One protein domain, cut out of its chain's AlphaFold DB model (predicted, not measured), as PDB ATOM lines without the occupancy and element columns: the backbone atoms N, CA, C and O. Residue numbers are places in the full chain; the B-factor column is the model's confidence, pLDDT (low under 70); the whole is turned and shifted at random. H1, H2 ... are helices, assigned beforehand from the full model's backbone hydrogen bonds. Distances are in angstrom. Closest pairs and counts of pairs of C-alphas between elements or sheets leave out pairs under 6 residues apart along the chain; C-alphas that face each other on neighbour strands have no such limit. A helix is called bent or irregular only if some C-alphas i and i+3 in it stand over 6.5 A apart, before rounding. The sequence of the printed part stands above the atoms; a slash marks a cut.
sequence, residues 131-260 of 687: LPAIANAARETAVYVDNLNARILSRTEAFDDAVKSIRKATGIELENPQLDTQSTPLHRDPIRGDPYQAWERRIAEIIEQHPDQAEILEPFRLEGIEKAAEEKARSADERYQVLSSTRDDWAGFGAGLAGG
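Overview. This is residues 131 to 260 of the 687 residues of an uncharacterized protein of Rhodobacterales bacterium (UniProt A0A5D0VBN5). A long helix, H6, runs between two groups of helices: H1 packs on its later part and H7 packs on H1, while H2 crosses its earlier part at a steep angle. Beyond that crossing H2, H4 and H5 lie nearly along one line direction, their centres making a triangle, and short H3 packs on H2 and H4. Look for 130 residues with seven named helices, H1 to H7 in chain order, and no named strand; the class is all helix. The whole is loose, with a radius of gyration of the C-alphas of 18.1 A, and flat, spanning 55 by 41 by 21 A.

Arrangement. Start at H6, residues 222 to 245. It touches H1, residues 131 to 146, with the closest C-alphas, those of Ala 137 and Tyr 240, 4.8 A apart, at a steep tilt of 39 degrees, opposite ways. H7, residues 250 to 260, touches H1 the same way at a steep tilt of 40 degrees, closest at the C-alphas of Ala 135 and Gly 259, 4.0 A. H6 and H7, a helical hairpin, only just touch, with 3 pairs of C-alphas within 8 A, the closest those of Ser 244 and Gly 252 at 6.2 A. H1, H6 and H7 form an up and down bundle, each helix running against the one before it. The hub is H2, residues 150 to 170, touching four helices. H6 touches it with residues 225 to 233 alone, at a steep tilt of 64 degrees; the closest C-alphas, of Ser 154 and Ala 229, are 4.7 A apart. H1 and H2 touch only at the corner, closest at the C-alphas of Tyr 144 and Ala 150, 4.4 A. H5, residues 211 to 220, touches H2 at a shallow tilt of 10 degrees, opposite ways, closest at the C-alphas of Ala 162 and Phe 220, 5.8 A. H4, residues 195 to 209, forms a helical hairpin with H5, closest at the C-alphas of Ile 207 and Ala 214, 5.2 A. H3, residues 177 to 181, touches H2, closest at the C-alphas of Thr 156 and Gln 178, 5.7 A, and H4, closest at those of Pro 177 and Pro 195, 5.3 A. Every O i to N i+4 pair is within hydrogen-bond range in H1, H2, H3, H4, H6 and H7; in H5 2 of 6 are, beside 4 of 7 O i to N i+3 pairs.

Along the chain. Find C-alpha 222 at (111.430, 131.053, 126.696); from there H6 runs 34.5 A to C-alpha 245. H2 measures 29.8 A, H4 20.8 A and H1 20.5 A, from C-alpha 131 at (136.211, 119.573, 102.987). H5 is irregular: C-alphas 212 and 215 are 7.6 A apart. H7 ends at C-alpha 260, at (137.025, 122.742, 115.523).

Size, cuts and confidence. The C-alphas farthest apart, of Ile 191 and Asp 249, are 56.7 A apart. The printed part has no cut. Its long link, H3 to H4, is residues 182 to 194; pLDDT is under 70 at residues 181 to 191.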
ATOM      1  N   LEU A 131     135.393 119.160 101.835       92.31
ATOM      2  CA  LEU A 131     136.211 119.573 102.987       92.31
ATOM      3  C   LEU A 131     135.708 120.863 103.672       92.31
ATOM      4  O   LEU A 131     135.671 120.887 104.901       92.31
ATOM      5  N   PRO A 132     135.269 121.918 102.948       92.31
ATOM      6  CA  PRO A 132     134.703 123.105 103.592       92.31
ATOM      7  C   PRO A 132     133.424 122.819 104.386       92.31
ATOM      8  O   PRO A 132     133.209 123.440 105.422       92.31
ATOM      9  N   ALA A 133     132.593 121.870 103.941       92.50
ATOM     10  CA  ALA A 133     131.370 121.496 104.645       92.50
ATOM     11  C   ALA A 133     131.686 120.776 105.965       92.50
ATOM     12  O   ALA A 133     131.094 121.105 106.990       92.50
ATOM     13  N   ILE A 134     132.670 119.866 105.962       93.19
ATOM     14  CA  ILE A 134     133.152 119.190 107.178       93.19
ATOM     15  C   ILE A 134     133.763 120.206 108.153       93.19
ATOM     16  O   ILE A 134     133.448 120.177 109.338       93.19
ATOM     17  N   ALA A 135     134.593 121.131 107.659       92.19
ATOM     18  CA  ALA A 135     135.192 122.174 108.490       92.19
ATOM     19  C   ALA A 135     134.139 123.122 109.084       92.19
ATOM     20  O   ALA A 135     134.200 123.452 110.264       92.19
ATOM     21  N   ASN A 136     133.141 123.539 108.306       94.50
ATOM     22  CA  ASN A 136     132.068 124.383 108.829       94.50
ATOM     23  C   ASN A 136     131.215 123.643 109.862       94.50
ATOM     24  O   ASN A 136     130.943 124.203 110.916       94.50
ATOM     25  N   ALA A 137     130.859 122.381 109.611       94.94
ATOM     26  CA  ALA A 137     130.093 121.593 110.571       94.94
ATOM     27  C   ALA A 137     130.868 121.370 111.875       94.94
ATOM     28  O   ALA A 137     130.322 121.587 112.946       94.94
ATOM     29  N   ALA A 138     132.161 121.047 111.797       94.69
ATOM     30  CA  ALA A 138     133.000 120.911 112.987       94.69
ATOM     31  C   ALA A 138     133.150 122.228 113.759       94.69
ATOM     32  O   ALA A 138     133.187 122.232 114.986       94.69
ATOM     33  N   ARG A 139     133.218 123.360 113.045       95.44
ATOM     34  CA  ARG A 139     133.196 124.687 113.666       95.44
ATOM     35  C   ARG A 139     131.886 124.921 114.407       95.44
ATOM     36  O   ARG A 139     131.922 125.395 115.532       95.44
ATOM     37  N   GLU A 140     130.751 124.619 113.785       95.69
ATOM     38  CA  GLU A 140     129.436 124.749 114.419       95.69
ATOM     39  C   GLU A 140     129.324 123.851 115.655       95.69
ATOM     40  O   GLU A 140     128.873 124.325 116.693       95.69
ATOM     41  N   THR A 141     129.795 122.601 115.598       95.75
ATOM     42  CA  THR A 141     129.842 121.714 116.772       95.75
ATOM     43  C   THR A 141     130.695 122.319 117.886       95.75
ATOM     44  O   THR A 141     130.224 122.441 119.013       95.75
ATOM     45  N   ALA A 142     131.900 122.807 117.578       94.06
ATOM     46  CA  ALA A 142     132.733 123.470 118.578       94.06
ATOM     47  C   ALA A 142     132.015 124.677 119.212       94.06
ATOM     48  O   ALA A 142     131.962 124.798 120.429       94.06
ATOM     49  N   VAL A 143     131.378 125.528 118.403       94.94
ATOM     50  CA  VAL A 143     130.694 126.742 118.878       94.94
ATOM     51  C   VAL A 143     129.444 126.443 119.712       94.94
ATOM     52  O   VAL A 143     129.254 127.062 120.756       94.94
ATOM     53  N   TYR A 144     128.585 125.528 119.258       96.75
ATOM     54  CA  TYR A 144     127.242 125.317 119.818       96.75
ATOM     55  C   TYR A 144     127.123 124.098 120.732       96.75
ATOM     56  O   TYR A 144     126.088 123.930 121.387       96.75
ATOM     57  N   VAL A 145     128.157 123.256 120.798       96.00
ATOM     58  CA  VAL A 145     128.160 122.017 121.585       96.00
ATOM     59  C   VAL A 145     129.327 121.976 122.562       96.00
ATOM     60  O   VAL A 145     129.090 121.795 123.754       96.00
ATOM     61  N   ASP A 146     130.559 122.162 122.082       92.69
ATOM     62  CA  ASP A 146     131.754 121.821 122.870       92.69
ATOM     63  C   ASP A 146     132.408 123.007 123.606       92.69
ATOM     64  O   ASP A 146     133.273 122.792 124.450       92.69
ATOM     65  N   ASN A 147     131.986 124.249 123.353       90.94
ATOM     66  CA  ASN A 147     132.501 125.432 124.054       90.94
ATOM     67  C   ASN A 147     131.849 125.652 125.433       90.94
ATOM     68  O   ASN A 147     130.669 125.363 125.651       90.94
ATOM     69  N   LEU A 148     132.567 126.318 126.345       88.19
ATOM     70  CA  LEU A 148     132.055 126.694 127.671       88.19
ATOM     71  C   LEU A 148     130.831 127.630 127.592       88.19
ATOM     72  O   LEU A 148     129.939 127.586 128.438       88.19
ATOM     73  N   ASN A 149     130.763 128.467 126.554       91.38
ATOM     74  CA  ASN A 149     129.643 129.372 126.289       91.38
ATOM     75  C   ASN A 149     128.634 128.825 125.261       91.38
ATOM     76  O   ASN A 149     127.743 129.574 124.853       91.38
ATOM     77  N   ALA A 150     128.725 127.547 124.873       93.94
ATOM     78  CA  ALA A 150     127.888 126.936 123.839       93.94
ATOM     79  C   ALA A 150     126.389 127.161 124.070       93.94
ATOM     80  O   ALA A 150     125.682 127.634 123.181       93.94
ATOM     81  N   ARG A 151     125.910 126.938 125.300       94.56
ATOM     82  CA  ARG A 151     124.514 127.202 125.681       94.56
ATOM     83  C   ARG A 151     124.105 128.659 125.450       94.56
ATOM     84  O   ARG A 151     123.019 128.927 124.942       94.56
ATOM     85  N   ILE A 152     124.962 129.610 125.827       92.25
ATOM     86  CA  ILE A 152     124.685 131.046 125.679       92.25
ATOM     87  C   ILE A 152     124.634 131.417 124.197       92.25
ATOM     88  O   ILE A 152     123.719 132.132 123.791       92.25
ATOM     89  N   LEU A 153     125.570 130.918 123.387       93.69
ATOM     90  CA  LEU A 153     125.622 131.187 121.949       93.69
ATOM     91  C   LEU A 153     124.418 130.583 121.216       93.69
ATOM     92  O   LEU A 153     123.729 131.307 120.500       93.69
ATOM     93  N   SER A 154     124.098 129.310 121.472       94.94
ATOM     94  CA  SER A 154     122.922 128.634 120.905       94.94
ATOM     95  C   SER A 154     121.627 129.365 121.258       94.94
ATOM     96  O   SER A 154     120.763 129.567 120.407       94.94
ATOM     97  N   ARG A 155     121.508 129.834 122.504       95.62
ATOM     98  CA  ARG A 155     120.350 130.604 122.961       95.62
ATOM     99  C   ARG A 155     120.291 132.005 122.357       95.62
ATOM    100  O   ARG A 155     119.208 132.466 122.015       95.62
ATOM    101  N   THR A 156     121.431 132.674 122.207       95.19
ATOM    102  CA  THR A 156     121.513 133.995 121.563       95.19
ATOM    103  C   THR A 156     121.013 133.913 120.126       95.19
ATOM    104  O   THR A 156     120.160 134.710 119.744       95.19
ATOM    105  N   GLU A 157     121.456 132.911 119.365       95.19
ATOM    106  CA  GLU A 157     121.002 132.717 117.987       95.19
ATOM    107  C   GLU A 157     119.522 132.316 117.914       95.19
ATOM    108  O   GLU A 157     118.794 132.825 117.063       95.19
ATOM    109  N   ALA A 158     119.039 131.485 118.846       96.00
ATOM    110  CA  ALA A 158     117.618 131.154 118.939       96.00
ATOM    111  C   ALA A 158     116.746 132.401 119.194       96.00
ATOM    112  O   ALA A 158     115.693 132.549 118.568       96.00
ATOM    113  N   PHE A 159     117.192 133.332 120.046       97.25
ATOM    114  CA  PHE A 159     116.526 134.626 120.216       97.25
ATOM    115  C   PHE A 159     116.608 135.493 118.960       97.25
ATOM    116  O   PHE A 159     115.598 136.073 118.576       97.25
ATOM    117  N   ASP A 160     117.758 135.573 118.291       96.38
ATOM    118  CA  ASP A 160     117.889 136.353 117.053       96.38
ATOM    119  C   ASP A 160     116.949 135.839 115.957       96.38
ATOM    120  O   ASP A 160     116.321 136.619 115.236       96.38
ATOM    121  N   ASP A 161     116.814 134.521 115.834       95.50
ATOM    122  CA  ASP A 161     115.908 133.897 114.877       95.50
ATOM    123  C   ASP A 161     114.437 134.093 115.266       95.50
ATOM    124  O   ASP A 161     113.597 134.339 114.388       95.50
ATOM    125  N   ALA A 162     114.124 134.095 116.563       96.25
ATOM    126  CA  ALA A 162     112.807 134.473 117.064       96.25
ATOM    127  C   ALA A 162     112.484 135.942 116.761       96.25
ATOM    128  O   ALA A 162     111.433 136.222 116.190       96.25
ATOM    129  N   VAL A 163     113.397 136.879 117.037       97.00
ATOM    130  CA  VAL A 163     113.242 138.312 116.728       97.00
ATOM    131  C   VAL A 163     112.964 138.518 115.238       97.00
ATOM    132  O   VAL A 163     112.003 139.201 114.874       97.00
ATOM    133  N   LYS A 164     113.755 137.891 114.355       96.75
ATOM    134  CA  LYS A 164     113.541 137.959 112.898       96.75
ATOM    135  C   LYS A 164     112.172 137.404 112.503       96.75
ATOM    136  O   LYS A 164     111.496 137.988 111.655       96.75
ATOM    137  N   SER A 165     111.766 136.283 113.099       95.00
ATOM    138  CA  SER A 165     110.501 135.609 112.786       95.00
ATOM    139  C   SER A 165     109.290 136.408 113.262       95.00
ATOM    140  O   SER A 165     108.349 136.597 112.492       95.00
ATOM    141  N   ILE A 166     109.349 136.960 114.474       96.38
ATOM    142  CA  ILE A 166     108.330 137.854 115.035       96.38
ATOM    143  C   ILE A 166     108.212 139.098 114.165       96.38
ATOM    144  O   ILE A 166     107.117 139.403 113.705       96.38
ATOM    145  N   ARG A 167     109.327 139.759 113.830       97.56
ATOM    146  CA  ARG A 167     109.324 140.931 112.944       97.56
ATOM    147  C   ARG A 167     108.717 140.618 111.579       97.56
ATOM    148  O   ARG A 167     107.981 141.435 111.035       97.56
ATOM    149  N   LYS A 168     109.008 139.444 111.015       96.81
ATOM    150  CA  LYS A 168     108.438 139.007 109.735       96.81
ATOM    151  C   LYS A 168     106.928 138.765 109.821       96.81
ATOM    152  O   LYS A 168     106.232 139.050 108.850       96.81
ATOM    153  N   ALA A 169     106.440 138.228 110.937       96.00
ATOM    154  CA  ALA A 169     105.029 137.912 111.134       96.00
ATOM    155  C   ALA A 169     104.206 139.160 111.508       96.00
ATOM    156  O   ALA A 169     103.203 139.455 110.858       96.00
ATOM    157  N   THR A 170     104.663 139.935 112.493       97.25
ATOM    158  CA  THR A 170     103.893 141.018 113.134       97.25
ATOM    159  C   THR A 170     104.334 142.419 112.705       97.25
ATOM    160  O   THR A 170     103.592 143.383 112.876       97.25
ATOM    161  N   GLY A 171     105.548 142.566 112.162       97.56
ATOM    162  CA  GLY A 171     106.191 143.862 111.926       97.56
ATOM    163  C   GLY A 171     106.839 144.485 113.170       97.56
ATOM    164  O   GLY A 171     107.487 145.523 113.047       97.56
ATOM    165  N   ILE A 172     106.696 143.867 114.348       97.31
ATOM    166  CA  ILE A 172     107.252 144.356 115.615       97.31
ATOM    167  C   ILE A 172     108.691 143.858 115.759       97.31
ATOM    168  O   ILE A 172     108.960 142.662 115.677       97.31
ATOM    169  N   GLU A 173     109.620 144.781 115.989       96.81
ATOM    170  CA  GLU A 173     111.016 144.470 116.294       96.81
ATOM    171  C   GLU A 173     111.208 144.385 117.812       96.81
ATOM    172  O   GLU A 173     110.734 145.251 118.551       96.81
ATOM    173  N   LEU A 174     111.864 143.317 118.273       95.56
ATOM    174  CA  LEU A 174     112.189 143.081 119.677       95.56
ATOM    175  C   LEU A 174     113.703 143.059 119.869       95.56
ATOM    176  O   LEU A 174     114.438 142.643 118.976       95.56
ATOM    177  N   GLU A 175     114.160 143.476 121.045       94.31
ATOM    178  CA  GLU A 175     115.561 143.338 121.439       94.31
ATOM    179  C   GLU A 175     115.834 141.910 121.927       94.31
ATOM    180  O   GLU A 175     114.994 141.293 122.586       94.31
ATOM    181  N   ASN A 176     117.016 141.380 121.604       95.50
ATOM    182  CA  ASN A 176     117.448 140.074 122.091       95.50
ATOM    183  C   ASN A 176     117.853 140.192 123.576       95.50
ATOM    184  O   ASN A 176     118.848 140.867 123.873       95.50
ATOM    185  N   PRO A 177     117.156 139.515 124.511       94.31
ATOM    186  CA  PRO A 177     117.435 139.639 125.940       94.31
ATOM    187  C   PRO A 177     118.833 139.129 126.324       94.31
ATOM    188  O   PRO A 177     119.360 139.535 127.359       94.31
ATOM    189  N   GLN A 178     119.478 138.289 125.500       90.62
ATOM    190  CA  GLN A 178     120.861 137.869 125.753       90.62
ATOM    191  C   GLN A 178     121.862 139.006 125.669       90.62
ATOM    192  O   GLN A 178     122.772 139.079 126.498       90.62
ATOM    193  N   LEU A 179     121.696 139.890 124.688       86.62
ATOM    194  CA  LEU A 179     122.649 140.968 124.445       86.62
ATOM    195  C   LEU A 179     122.644 141.977 125.600       86.62
ATOM    196  O   LEU A 179     123.694 142.511 125.949       86.62
ATOM    197  N   ASP A 180     121.496 142.156 126.260       78.25
ATOM    198  CA  ASP A 180     121.388 142.983 127.464       78.25
ATOM    199  C   ASP A 180     122.107 142.329 128.660       78.25
ATOM    200  O   ASP A 180     122.844 142.982 129.400       78.25
ATOM    201  N   THR A 181     122.000 141.001 128.811       67.94
ATOM    202  CA  THR A 181     122.669 140.291 129.916       67.94
ATOM    203  C   THR A 181     124.190 140.232 129.812       67.94
ATOM    204  O   THR A 181     124.825 140.055 130.855       67.94
ATOM    205  N   GLN A 182     124.749 140.384 128.606       62.69
ATOM    206  CA  GLN A 182     126.193 140.415 128.344       62.69
ATOM    207  C   GLN A 182     126.822 141.797 128.567       62.69
ATOM    208  O   GLN A 182     128.049 141.913 128.619       62.69
ATOM    209  N   SER A 183     126.015 142.848 128.740       56.53
ATOM    210  CA  SER A 183     126.534 144.130 129.206       56.53
ATOM    211  C   SER A 183     127.113 143.959 130.621       56.53
ATOM    212  O   SER A 183     126.550 143.261 131.466       56.53
ATOM    213  N   THR A 184     128.298 144.534 130.874       50.91
ATOM    214  CA  THR A 184     129.002 144.407 132.169       50.91
ATOM    215  C   THR A 184     128.052 144.653 133.352       50.91
ATOM    216  O   THR A 184     127.207 145.538 133.232       50.91
ATOM    217  N   PRO A 185     128.217 143.993 134.518       52.50
ATOM    218  CA  PRO A 185     127.338 144.179 135.685       52.50
ATOM    219  C   PRO A 185     127.130 145.645 136.106       52.50
ATOM    220  O   PRO A 185     126.105 145.982 136.685       52.50
ATOM    221  N   LEU A 186     128.086 146.521 135.777       50.03
ATOM    222  CA  LEU A 186     128.035 147.971 135.992       50.03
ATOM    223  C   LEU A 186     127.018 148.722 135.107       50.03
ATOM    224  O   LEU A 186     126.706 149.867 135.410       50.03
ATOM    225  N   HIS A 187     126.529 148.105 134.028       51.31
ATOM    226  CA  HIS A 187     125.579 148.676 133.066       51.31
ATOM    227  C   HIS A 187     124.197 148.016 133.105       51.31
ATOM    228  O   HIS A 187     123.290 148.496 132.427       51.31
ATOM    229  N   ARG A 188     124.003 146.964 133.914       55.22
ATOM    230  CA  ARG A 188     122.652 146.481 134.204       55.22
ATOM    231  C   ARG A 188     121.937 147.560 134.991       55.22
ATOM    232  O   ARG A 188     122.253 147.778 136.157       55.22
ATOM    233  N   ASP A 189     120.982 148.219 134.352       58.19
ATOM    234  CA  ASP A 189     120.042 149.084 135.045       58.19
ATOM    235  C   ASP A 189     119.208 148.201 135.993       58.19
ATOM    236  O   ASP A 189     118.377 147.419 135.518       58.19
ATOM    237  N   PRO A 190     119.408 148.271 137.326       62.22
ATOM    238  CA  PRO A 190     118.664 147.437 138.267       62.22
ATOM    239  C   PRO A 190     117.154 147.720 138.219       62.22
ATOM    240  O   PRO A 190     116.365 146.929 138.734       62.22
ATOM    241  N   ILE A 191     116.742 148.825 137.587       67.62
ATOM    242  CA  ILE A 191     115.347 149.221 137.418       67.62
ATOM    243  C   ILE A 191     114.671 148.425 136.285       67.62
ATOM    244  O   ILE A 191     113.458 148.221 136.334       67.62
ATOM    245  N   ARG A 192     115.413 147.915 135.287       71.06
ATOM    246  CA  ARG A 192     114.831 147.252 134.098       71.06
ATOM    247  C   ARG A 192     114.256 145.849 134.342       71.06
ATOM    248  O   ARG A 192     113.506 145.354 133.502       71.06
ATOM    249  N   GLY A 193     114.501 145.248 135.506       85.06
ATOM    250  CA  GLY A 193     114.013 143.906 135.839       85.06
ATOM    251  C   GLY A 193     114.719 142.795 135.051       85.06
ATOM    252  O   GLY A 193     115.717 143.028 134.379       85.06
ATOM    253  N   ASP A 194     114.221 141.563 135.172       87.88
ATOM    254  CA  ASP A 194     114.764 140.408 134.450       87.88
ATOM    255  C   ASP A 194     114.422 140.505 132.943       87.88
ATOM    256  O   ASP A 194     113.232 140.480 132.594       87.88
ATOM    257  N   PRO A 195     115.419 140.601 132.036       90.69
ATOM    258  CA  PRO A 195     115.175 140.755 130.602       90.69
ATOM    259  C   PRO A 195     114.424 139.562 129.990       90.69
ATOM    260  O   PRO A 195     113.674 139.743 129.032       90.69
ATOM    261  N   TYR A 196     114.525 138.359 130.566       93.31
ATOM    262  CA  TYR A 196     113.759 137.199 130.092       93.31
ATOM    263  C   TYR A 196     112.277 137.303 130.461       93.31
ATOM    264  O   TYR A 196     111.406 136.965 129.661       93.31
ATOM    265  N   GLN A 197     111.959 137.842 131.640       93.12
ATOM    266  CA  GLN A 197     110.569 138.123 132.015       93.12
ATOM    267  C   GLN A 197     109.991 139.285 131.205       93.12
ATOM    268  O   GLN A 197     108.792 139.313 130.922       93.12
ATOM    269  N   ALA A 198     110.820 140.266 130.835       92.38
ATOM    270  CA  ALA A 198     110.423 141.309 129.897       92.38
ATOM    271  C   ALA A 198     110.094 140.715 128.517       92.38
ATOM    272  O   ALA A 198     109.042 141.041 127.968       92.38
ATOM    273  N   TRP A 199     110.919 139.789 128.013       95.56
ATOM    274  CA  TRP A 199     110.647 139.041 126.783       95.56
ATOM    275  C   TRP A 199     109.319 138.273 126.847       95.56
ATOM    276  O   TRP A 199     108.469 138.476 125.987       95.56
ATOM    277  N   GLU A 200     109.085 137.460 127.883       96.38
ATOM    278  CA  GLU A 200     107.831 136.695 128.046       96.38
ATOM    279  C   GLU A 200     106.588 137.580 128.048       96.38
ATOM    280  O   GLU A 200     105.631 137.333 127.312       96.38
ATOM    281  N   ARG A 201     106.616 138.656 128.847       96.56
ATOM    282  CA  ARG A 201     105.513 139.623 128.879       96.56
ATOM    283  C   ARG A 201     105.279 140.217 127.500       96.56
ATOM    284  O   ARG A 201     104.136 140.310 127.061       96.56
ATOM    285  N   ARG A 202     106.356 140.553 126.788       96.88
ATOM    286  CA  ARG A 202     106.257 141.151 125.465       96.88
ATOM    287  C   ARG A 202     105.716 140.181 124.417       96.88
ATOM    288  O   ARG A 202     104.892 140.590 123.604       96.88
ATOM    289  N   ILE A 203     106.111 138.909 124.443       97.75
ATOM    290  CA  ILE A 203     105.538 137.875 123.569       97.75
ATOM    291  C   ILE A 203     104.051 137.675 123.869       97.75
ATOM    292  O   ILE A 203     103.251 137.623 122.935       97.75
ATOM    293  N   ALA A 204     103.658 137.625 125.145       97.62
ATOM    294  CA  ALA A 204     102.254 137.507 125.534       97.62
ATOM    295  C   ALA A 204     101.407 138.688 125.024       97.62
ATOM    296  O   ALA A 204     100.344 138.468 124.445       97.62
ATOM    297  N   GLU A 205     101.906 139.922 125.152       97.62
ATOM    298  CA  GLU A 205     101.259 141.121 124.599       97.62
ATOM    299  C   GLU A 205     101.113 141.055 123.072       97.62
ATOM    300  O   GLU A 205     100.079 141.436 122.526       97.62
ATOM    301  N   ILE A 206     102.140 140.572 122.365       97.62
ATOM    302  CA  ILE A 206     102.104 140.448 120.903       97.62
ATOM    303  C   ILE A 206     101.091 139.380 120.479       97.62
ATOM    304  O   ILE A 206     100.355 139.602 119.523       97.62
ATOM    305  N   ILE A 207     101.007 138.254 121.192       97.88
ATOM    306  CA  ILE A 207     100.007 137.208 120.934       97.88
ATOM    307  C   ILE A 207      98.586 137.748 121.146       97.88
ATOM    308  O   ILE A 207      97.695 137.455 120.351       97.88
ATOM    309  N   GLU A 208      98.370 138.571 122.173       97.81
ATOM    310  CA  GLU A 208      97.079 139.227 122.410       97.81
ATOM    311  C   GLU A 208      96.715 140.213 121.283       97.81
ATOM    312  O   GLU A 208      95.556 140.288 120.873       97.81
ATOM    313  N   GLN A 209      97.702 140.936 120.739       97.94
ATOM    314  CA  GLN A 209      97.524 141.873 119.619       97.94
ATOM    315  C   GLN A 209      97.362 141.177 118.258       97.94
ATOM    316  O   GLN A 209      96.677 141.704 117.380       97.94
ATOM    317  N   HIS A 210      97.970 140.001 118.088       97.50
ATOM    318  CA  HIS A 210      98.004 139.220 116.849       97.50
ATOM    319  C   HIS A 210      97.518 137.776 117.085       97.50
ATOM    320  O   HIS A 210      98.285 136.824 116.908       97.50
ATOM    321  N   PRO A 211      96.245 137.573 117.480       97.81
ATOM    322  CA  PRO A 211      95.733 136.247 117.831       97.81
ATOM    323  C   PRO A 211      95.713 135.276 116.640       97.81
ATOM    324  O   PRO A 211      95.786 134.064 116.835       97.81
ATOM    325  N   ASP A 212      95.658 135.782 115.405       97.56
ATOM    326  CA  ASP A 212      95.784 135.003 114.167       97.56
ATOM    327  C   ASP A 212      97.195 134.429 113.958       97.56
ATOM    328  O   ASP A 212      97.367 133.479 113.196       97.56
ATOM    329  N   GLN A 213      98.193 134.970 114.659       97.44
ATOM    330  CA  GLN A 213      99.588 134.535 114.613       97.44
ATOM    331  C   GLN A 213     100.023 133.799 115.883       97.44
ATOM    332  O   GLN A 213     101.186 133.412 115.986       97.44
ATOM    333  N   ALA A 214      99.114 133.566 116.836       96.62
ATOM    334  CA  ALA A 214      99.431 132.921 118.110       96.62
ATOM    335  C   ALA A 214     100.159 131.577 117.924       96.62
ATOM    336  O   ALA A 214     101.162 131.330 118.582       96.62
ATOM    337  N   GLU A 215      99.730 130.750 116.964       95.25
ATOM    338  CA  GLU A 215     100.376 129.462 116.659       95.25
ATOM    339  C   GLU A 215     101.845 129.615 116.222       95.25
ATOM    340  O   GLU A 215     102.682 128.780 116.555       95.25
ATOM    341  N   ILE A 216     102.175 130.702 115.515       93.62
ATOM    342  CA  ILE A 216     103.540 131.011 115.062       93.62
ATOM    343  C   ILE A 216     104.381 131.594 116.204       93.62
ATOM    344  O   ILE A 216     105.590 131.388 116.236       93.62
ATOM    345  N   LEU A 217     103.755 132.335 117.120       95.12
ATOM    346  CA  LEU A 217     104.431 133.102 118.165       95.12
ATOM    347  C   LEU A 217     104.650 132.320 119.468       95.12
ATOM    348  O   LEU A 217     105.631 132.575 120.161       95.12
ATOM    349  N   GLU A 218     103.776 131.367 119.806       95.56
ATOM    350  CA  GLU A 218     103.896 130.526 121.011       95.56
ATOM    351  C   GLU A 218     105.258 129.806 121.128       95.56
ATOM    352  O   GLU A 218     105.847 129.825 122.213       95.56
ATOM    353  N   PRO A 219     105.850 129.256 120.046       96.81
ATOM    354  CA  PRO A 219     107.197 128.682 120.095       96.81
ATOM    355  C   PRO A 219     108.322 129.672 120.442       96.81
ATOM    356  O   PRO A 219     109.433 129.230 120.712       96.81
ATOM    357  N   PHE A 220     108.079 130.987 120.426       97.12
ATOM    358  CA  PHE A 220     109.081 132.002 120.777       97.12
ATOM    359  C   PHE A 220     109.039 132.428 122.249       97.12
ATOM    360  O   PHE A 220     109.794 133.314 122.657       97.12
ATOM    361  N   ARG A 221     108.197 131.792 123.072       97.19
ATOM    362  CA  ARG A 221     108.342 131.843 124.535       97.19
ATOM    363  C   ARG A 221     109.652 131.186 124.972       97.19
ATOM    364  O   ARG A 221     110.215 130.379 124.237       97.19
ATOM    365  N   LEU A 222     110.135 131.501 126.171       96.00
ATOM    366  CA  LEU A 222     111.430 131.053 126.696       96.00
ATOM    367  C   LEU A 222     111.599 129.537 126.621       96.00
ATOM    368  O   LEU A 222     112.655 129.071 126.208       96.00
ATOM    369  N   GLU A 223     110.559 128.765 126.949       95.69
ATOM    370  CA  GLU A 223     110.609 127.300 126.840       95.69
ATOM    371  C   GLU A 223     110.874 126.844 125.396       95.69
ATOM    372  O   GLU A 223     111.639 125.909 125.159       95.69
ATOM    373  N   GLY A 224     110.262 127.508 124.413       95.44
ATOM    374  CA  GLY A 224     110.486 127.215 123.003       95.44
ATOM    375  C   GLY A 224     111.858 127.679 122.507       95.44
ATOM    376  O   GLY A 224     112.474 126.977 121.706       95.44
ATOM    377  N   ILE A 225     112.385 128.786 123.042       96.94
ATOM    378  CA  ILE A 225     113.752 129.257 122.767       96.94
ATOM    379  C   ILE A 225     114.805 128.284 123.313       96.94
ATOM    380  O   ILE A 225     115.762 127.979 122.604       96.94
ATOM    381  N   GLU A 226     114.644 127.761 124.533       95.38
ATOM    382  CA  GLU A 226     115.573 126.762 125.090       95.38
ATOM    383  C   GLU A 226     115.541 125.473 124.248       95.38
ATOM    384  O   GLU A 226     116.592 125.010 123.807       95.38
ATOM    385  N   LYS A 227     114.351 124.976 123.875       95.69
ATOM    386  CA  LYS A 227     114.223 123.828 122.953       95.69
ATOM    387  C   LYS A 227     114.866 124.086 121.588       95.69
ATOM    388  O   LYS A 227     115.435 123.174 120.989       95.69
ATOM    389  N   ALA A 228     114.774 125.311 121.075       95.06
ATOM    390  CA  ALA A 228     115.422 125.697 119.827       95.06
ATOM    391  C   ALA A 228     116.953 125.719 119.951       95.06
ATOM    392  O   ALA A 228     117.644 125.266 119.039       95.06
ATOM    393  N   ALA A 229     117.483 126.193 121.080       96.19
ATOM    394  CA  ALA A 229     118.913 126.166 121.374       96.19
ATOM    395  C   ALA A 229     119.445 124.725 121.502       96.19
ATOM    396  O   ALA A 229     120.508 124.411 120.966       96.19
ATOM    397  N   GLU A 230     118.693 123.836 122.153       96.25
ATOM    398  CA  GLU A 230     119.004 122.402 122.244       96.25
ATOM    399  C   GLU A 230     118.990 121.729 120.860       96.25
ATOM    400  O   GLU A 230     119.918 121.000 120.507       96.25
ATOM    401  N   GLU A 231     117.972 122.001 120.035       94.69
ATOM    402  CA  GLU A 231     117.894 121.479 118.663       94.69
ATOM    403  C   GLU A 231     119.027 122.022 117.780       94.69
ATOM    404  O   GLU A 231     119.545 121.304 116.921       94.69
ATOM    405  N   LYS A 232     119.469 123.265 117.999       95.06
ATOM    406  CA  LYS A 232     120.637 123.839 117.319       95.06
ATOM    407  C   LYS A 232     121.915 123.074 117.664       95.06
ATOM    408  O   LYS A 232     122.645 122.685 116.756       95.06
ATOM    409  N   ALA A 233     122.156 122.794 118.945       96.06
ATOM    410  CA  ALA A 233     123.294 121.980 119.371       96.06
ATOM    411  C   ALA A 233     123.227 120.563 118.773       96.06
ATOM    412  O   ALA A 233     124.203 120.073 118.206       96.06
ATOM    413  N   ARG A 234     122.044 119.937 118.817       95.94
ATOM    414  CA  ARG A 234     121.817 118.601 118.257       95.94
ATOM    415  C   ARG A 234     122.068 118.546 116.756       95.94
ATOM    416  O   ARG A 234     122.782 117.669 116.284       95.94
ATOM    417  N   SER A 235     121.518 119.501 116.012       93.31
ATOM    418  CA  SER A 235     121.697 119.576 114.562       93.31
ATOM    419  C   SER A 235     123.144 119.867 114.164       93.31
ATOM    420  O   SER A 235     123.600 119.306 113.169       93.31
ATOM    421  N   ALA A 236     123.888 120.668 114.935       95.50
ATOM    422  CA  ALA A 236     125.314 120.895 114.705       95.50
ATOM    423  C   ALA A 236     126.141 119.606 114.885       95.50
ATOM    424  O   ALA A 236     126.953 119.272 114.022       95.50
ATOM    425  N   ASP A 237     125.913 118.853 115.968       95.12
ATOM    426  CA  ASP A 237     126.583 117.568 116.226       95.12
ATOM    427  C   ASP A 237     126.203 116.510 115.172       95.12
ATOM    428  O   ASP A 237     127.084 115.933 114.530       95.12
ATOM    429  N   GLU A 238     124.903 116.326 114.898       92.38
ATOM    430  CA  GLU A 238     124.398 115.402 113.870       92.38
ATOM    431  C   GLU A 238     124.998 115.721 112.492       92.38
ATOM    432  O   GLU A 238     125.469 114.823 111.787       92.38
ATOM    433  N   ARG A 239     125.027 117.003 112.105       93.25
ATOM    434  CA  ARG A 239     125.586 117.451 110.825       93.25
ATOM    435  C   ARG A 239     127.074 117.135 110.727       93.25
ATOM    436  O   ARG A 239     127.514 116.649 109.684       93.25
ATOM    437  N   TYR A 240     127.849 117.371 111.783       94.94
ATOM    438  CA  TYR A 240     129.266 117.021 111.787       94.94
ATOM    439  C   TYR A 240     129.485 115.509 111.720       94.94
ATOM    440  O   TYR A 240     130.297 115.059 110.910       94.94
ATOM    441  N   GLN A 241     128.739 114.706 112.485       92.31
ATOM    442  CA  GLN A 241     128.843 113.243 112.434       92.31
ATOM    443  C   GLN A 241     128.511 112.693 111.040       92.31
ATOM    444  O   GLN A 241     129.265 111.885 110.493       92.31
ATOM    445  N   VAL A 242     127.422 113.170 110.424       91.38
ATOM    446  CA  VAL A 242     127.034 112.764 109.067       91.38
ATOM    447  C   VAL A 242     128.122 113.153 108.072       91.38
ATOM    448  O   VAL A 242     128.637 112.282 107.377       91.38
ATOM    449  N   LEU A 243     128.532 114.424 108.024       91.31
ATOM    450  CA  LEU A 243     129.496 114.890 107.022       91.31
ATOM    451  C   LEU A 243     130.888 114.276 107.219       91.31
ATOM    452  O   LEU A 243     131.510 113.878 106.236       91.31
ATOM    453  N   SER A 244     131.366 114.137 108.457       90.50
ATOM    454  CA  SER A 244     132.664 113.505 108.733       90.50
ATOM    455  C   SER A 244     132.675 112.016 108.373       90.50
ATOM    456  O   SER A 244     133.662 111.547 107.815       90.50
ATOM    457  N   SER A 245     131.568 111.291 108.578       89.94
ATOM    458  CA  SER A 245     131.467 109.868 108.210       89.94
ATOM    459  C   SER A 245     131.414 109.603 106.701       89.94
ATOM    460  O   SER A 245     131.708 108.494 106.262       89.94
ATOM    461  N   THR A 246     131.075 110.605 105.880       90.62
ATOM    462  CA  THR A 246     131.158 110.465 104.411       90.62
ATOM    463  C   THR A 246     132.595 110.498 103.893       90.62
ATOM    464  O   THR A 246     132.825 110.174 102.731       90.62
ATOM    465  N   ARG A 247     133.563 110.907 104.726       88.88
ATOM    466  CA  ARG A 247     134.952 111.106 104.319       88.88
ATOM    467  C   ARG A 247     135.930 110.634 105.397       88.88
ATOM    468  O   ARG A 247     136.488 111.426 106.151       88.88
ATOM    469  N   ASP A 248     136.206 109.334 105.381       82.88
ATOM    470  CA  ASP A 248     137.102 108.645 106.328       82.88
ATOM    471  C   ASP A 248     138.614 108.868 106.064       82.88
ATOM    472  O   ASP A 248     139.465 108.158 106.609       82.88
ATOM    473  N   ASP A 249     138.982 109.833 105.213       86.50
ATOM    474  CA  ASP A 249     140.373 110.118 104.857       86.50
ATOM    475  C   ASP A 249     141.024 111.188 105.759       86.50
ATOM    476  O   ASP A 249     140.391 111.883 106.559       86.50
ATOM    477  N   TRP A 250     142.343 111.348 105.619       79.19
ATOM    478  CA  TRP A 250     143.097 112.343 106.388       79.19
ATOM    479  C   TRP A 250     142.688 113.786 106.066       79.19
ATOM    480  O   TRP A 250     142.934 114.696 106.859       79.19
ATOM    481  N   ALA A 251     142.082 114.008 104.898       81.75
ATOM    482  CA  ALA A 251     141.597 115.319 104.510       81.75
ATOM    483  C   ALA A 251     140.305 115.665 105.266       81.75
ATOM    484  O   ALA A 251     140.216 116.772 105.790       81.75
ATOM    485  N   GLY A 252     139.363 114.724 105.404       84.38
ATOM    486  CA  GLY A 252     138.154 114.860 106.219       84.38
ATOM    487  C   GLY A 252     138.484 115.111 107.688       84.38
ATOM    488  O   GLY A 252     138.004 116.088 108.265       84.38
ATOM    489  N   PHE A 253     139.407 114.328 108.257       83.62
ATOM    490  CA  PHE A 253     139.935 114.582 109.603       83.62
ATOM    491  C   PHE A 253     140.566 115.980 109.722       83.62
ATOM    492  O   PHE A 253     140.242 116.733 110.638       83.62
ATOM    493  N   GLY A 254     141.437 116.361 108.779       79.81
ATOM    494  CA  GLY A 254     142.087 117.674 108.775       79.81
ATOM    495  C   GLY A 254     141.105 118.843 108.631       79.81
ATOM    496  O   GLY A 254     141.321 119.898 109.228       79.81
ATOM    497  N   ALA A 255     140.018 118.660 107.881       87.94
ATOM    498  CA  ALA A 255     138.941 119.632 107.762       87.94
ATOM    499  C   ALA A 255     138.149 119.762 109.067       87.94
ATOM    500  O   ALA A 255     137.969 120.881 109.543       87.94
ATOM    501  N   GLY A 256     137.744 118.640 109.673       87.50
ATOM    502  CA  GLY A 256     137.075 118.640 110.974       87.50
ATOM    503  C   GLY A 256     137.922 119.332 112.042       87.50
ATOM    504  O   GLY A 256     137.444 120.195 112.770       87.50
ATOM    505  N   LEU A 257     139.227 119.061 112.035       81.19
ATOM    506  CA  LEU A 257     140.192 119.724 112.902       81.19
ATOM    507  C   LEU A 257     140.252 121.241 112.673       81.19
ATOM    508  O   LEU A 257     140.145 122.014 113.620       81.19
ATOM    509  N   ALA A 258     140.414 121.682 111.421       79.62
ATOM    510  CA  ALA A 258     140.471 123.104 111.081       79.62
ATOM    511  C   ALA A 258     139.189 123.847 111.493       79.62
ATOM    512  O   ALA A 258     139.255 124.979 111.973       79.62
ATOM    513  N   GLY A 259     138.041 123.189 111.340       86.94
ATOM    514  CA  GLY A 259     136.751 123.664 111.815       86.94
ATOM    515  C   GLY A 259     136.683 123.816 113.328       86.94
ATOM    516  O   GLY A 259     136.393 124.907 113.816       86.94
ATOM    517  N   GLY A 260     137.022 122.750 114.060       86.31
ATOM    518  CA  GLY A 260     137.025 122.742 115.523       86.31
ATOM    519  C   GLY A 260     137.898 123.851 116.116       86.31
ATOM    520  O   GLY A 260     137.442 124.594 116.978       86.31
TER     521      GLY A 260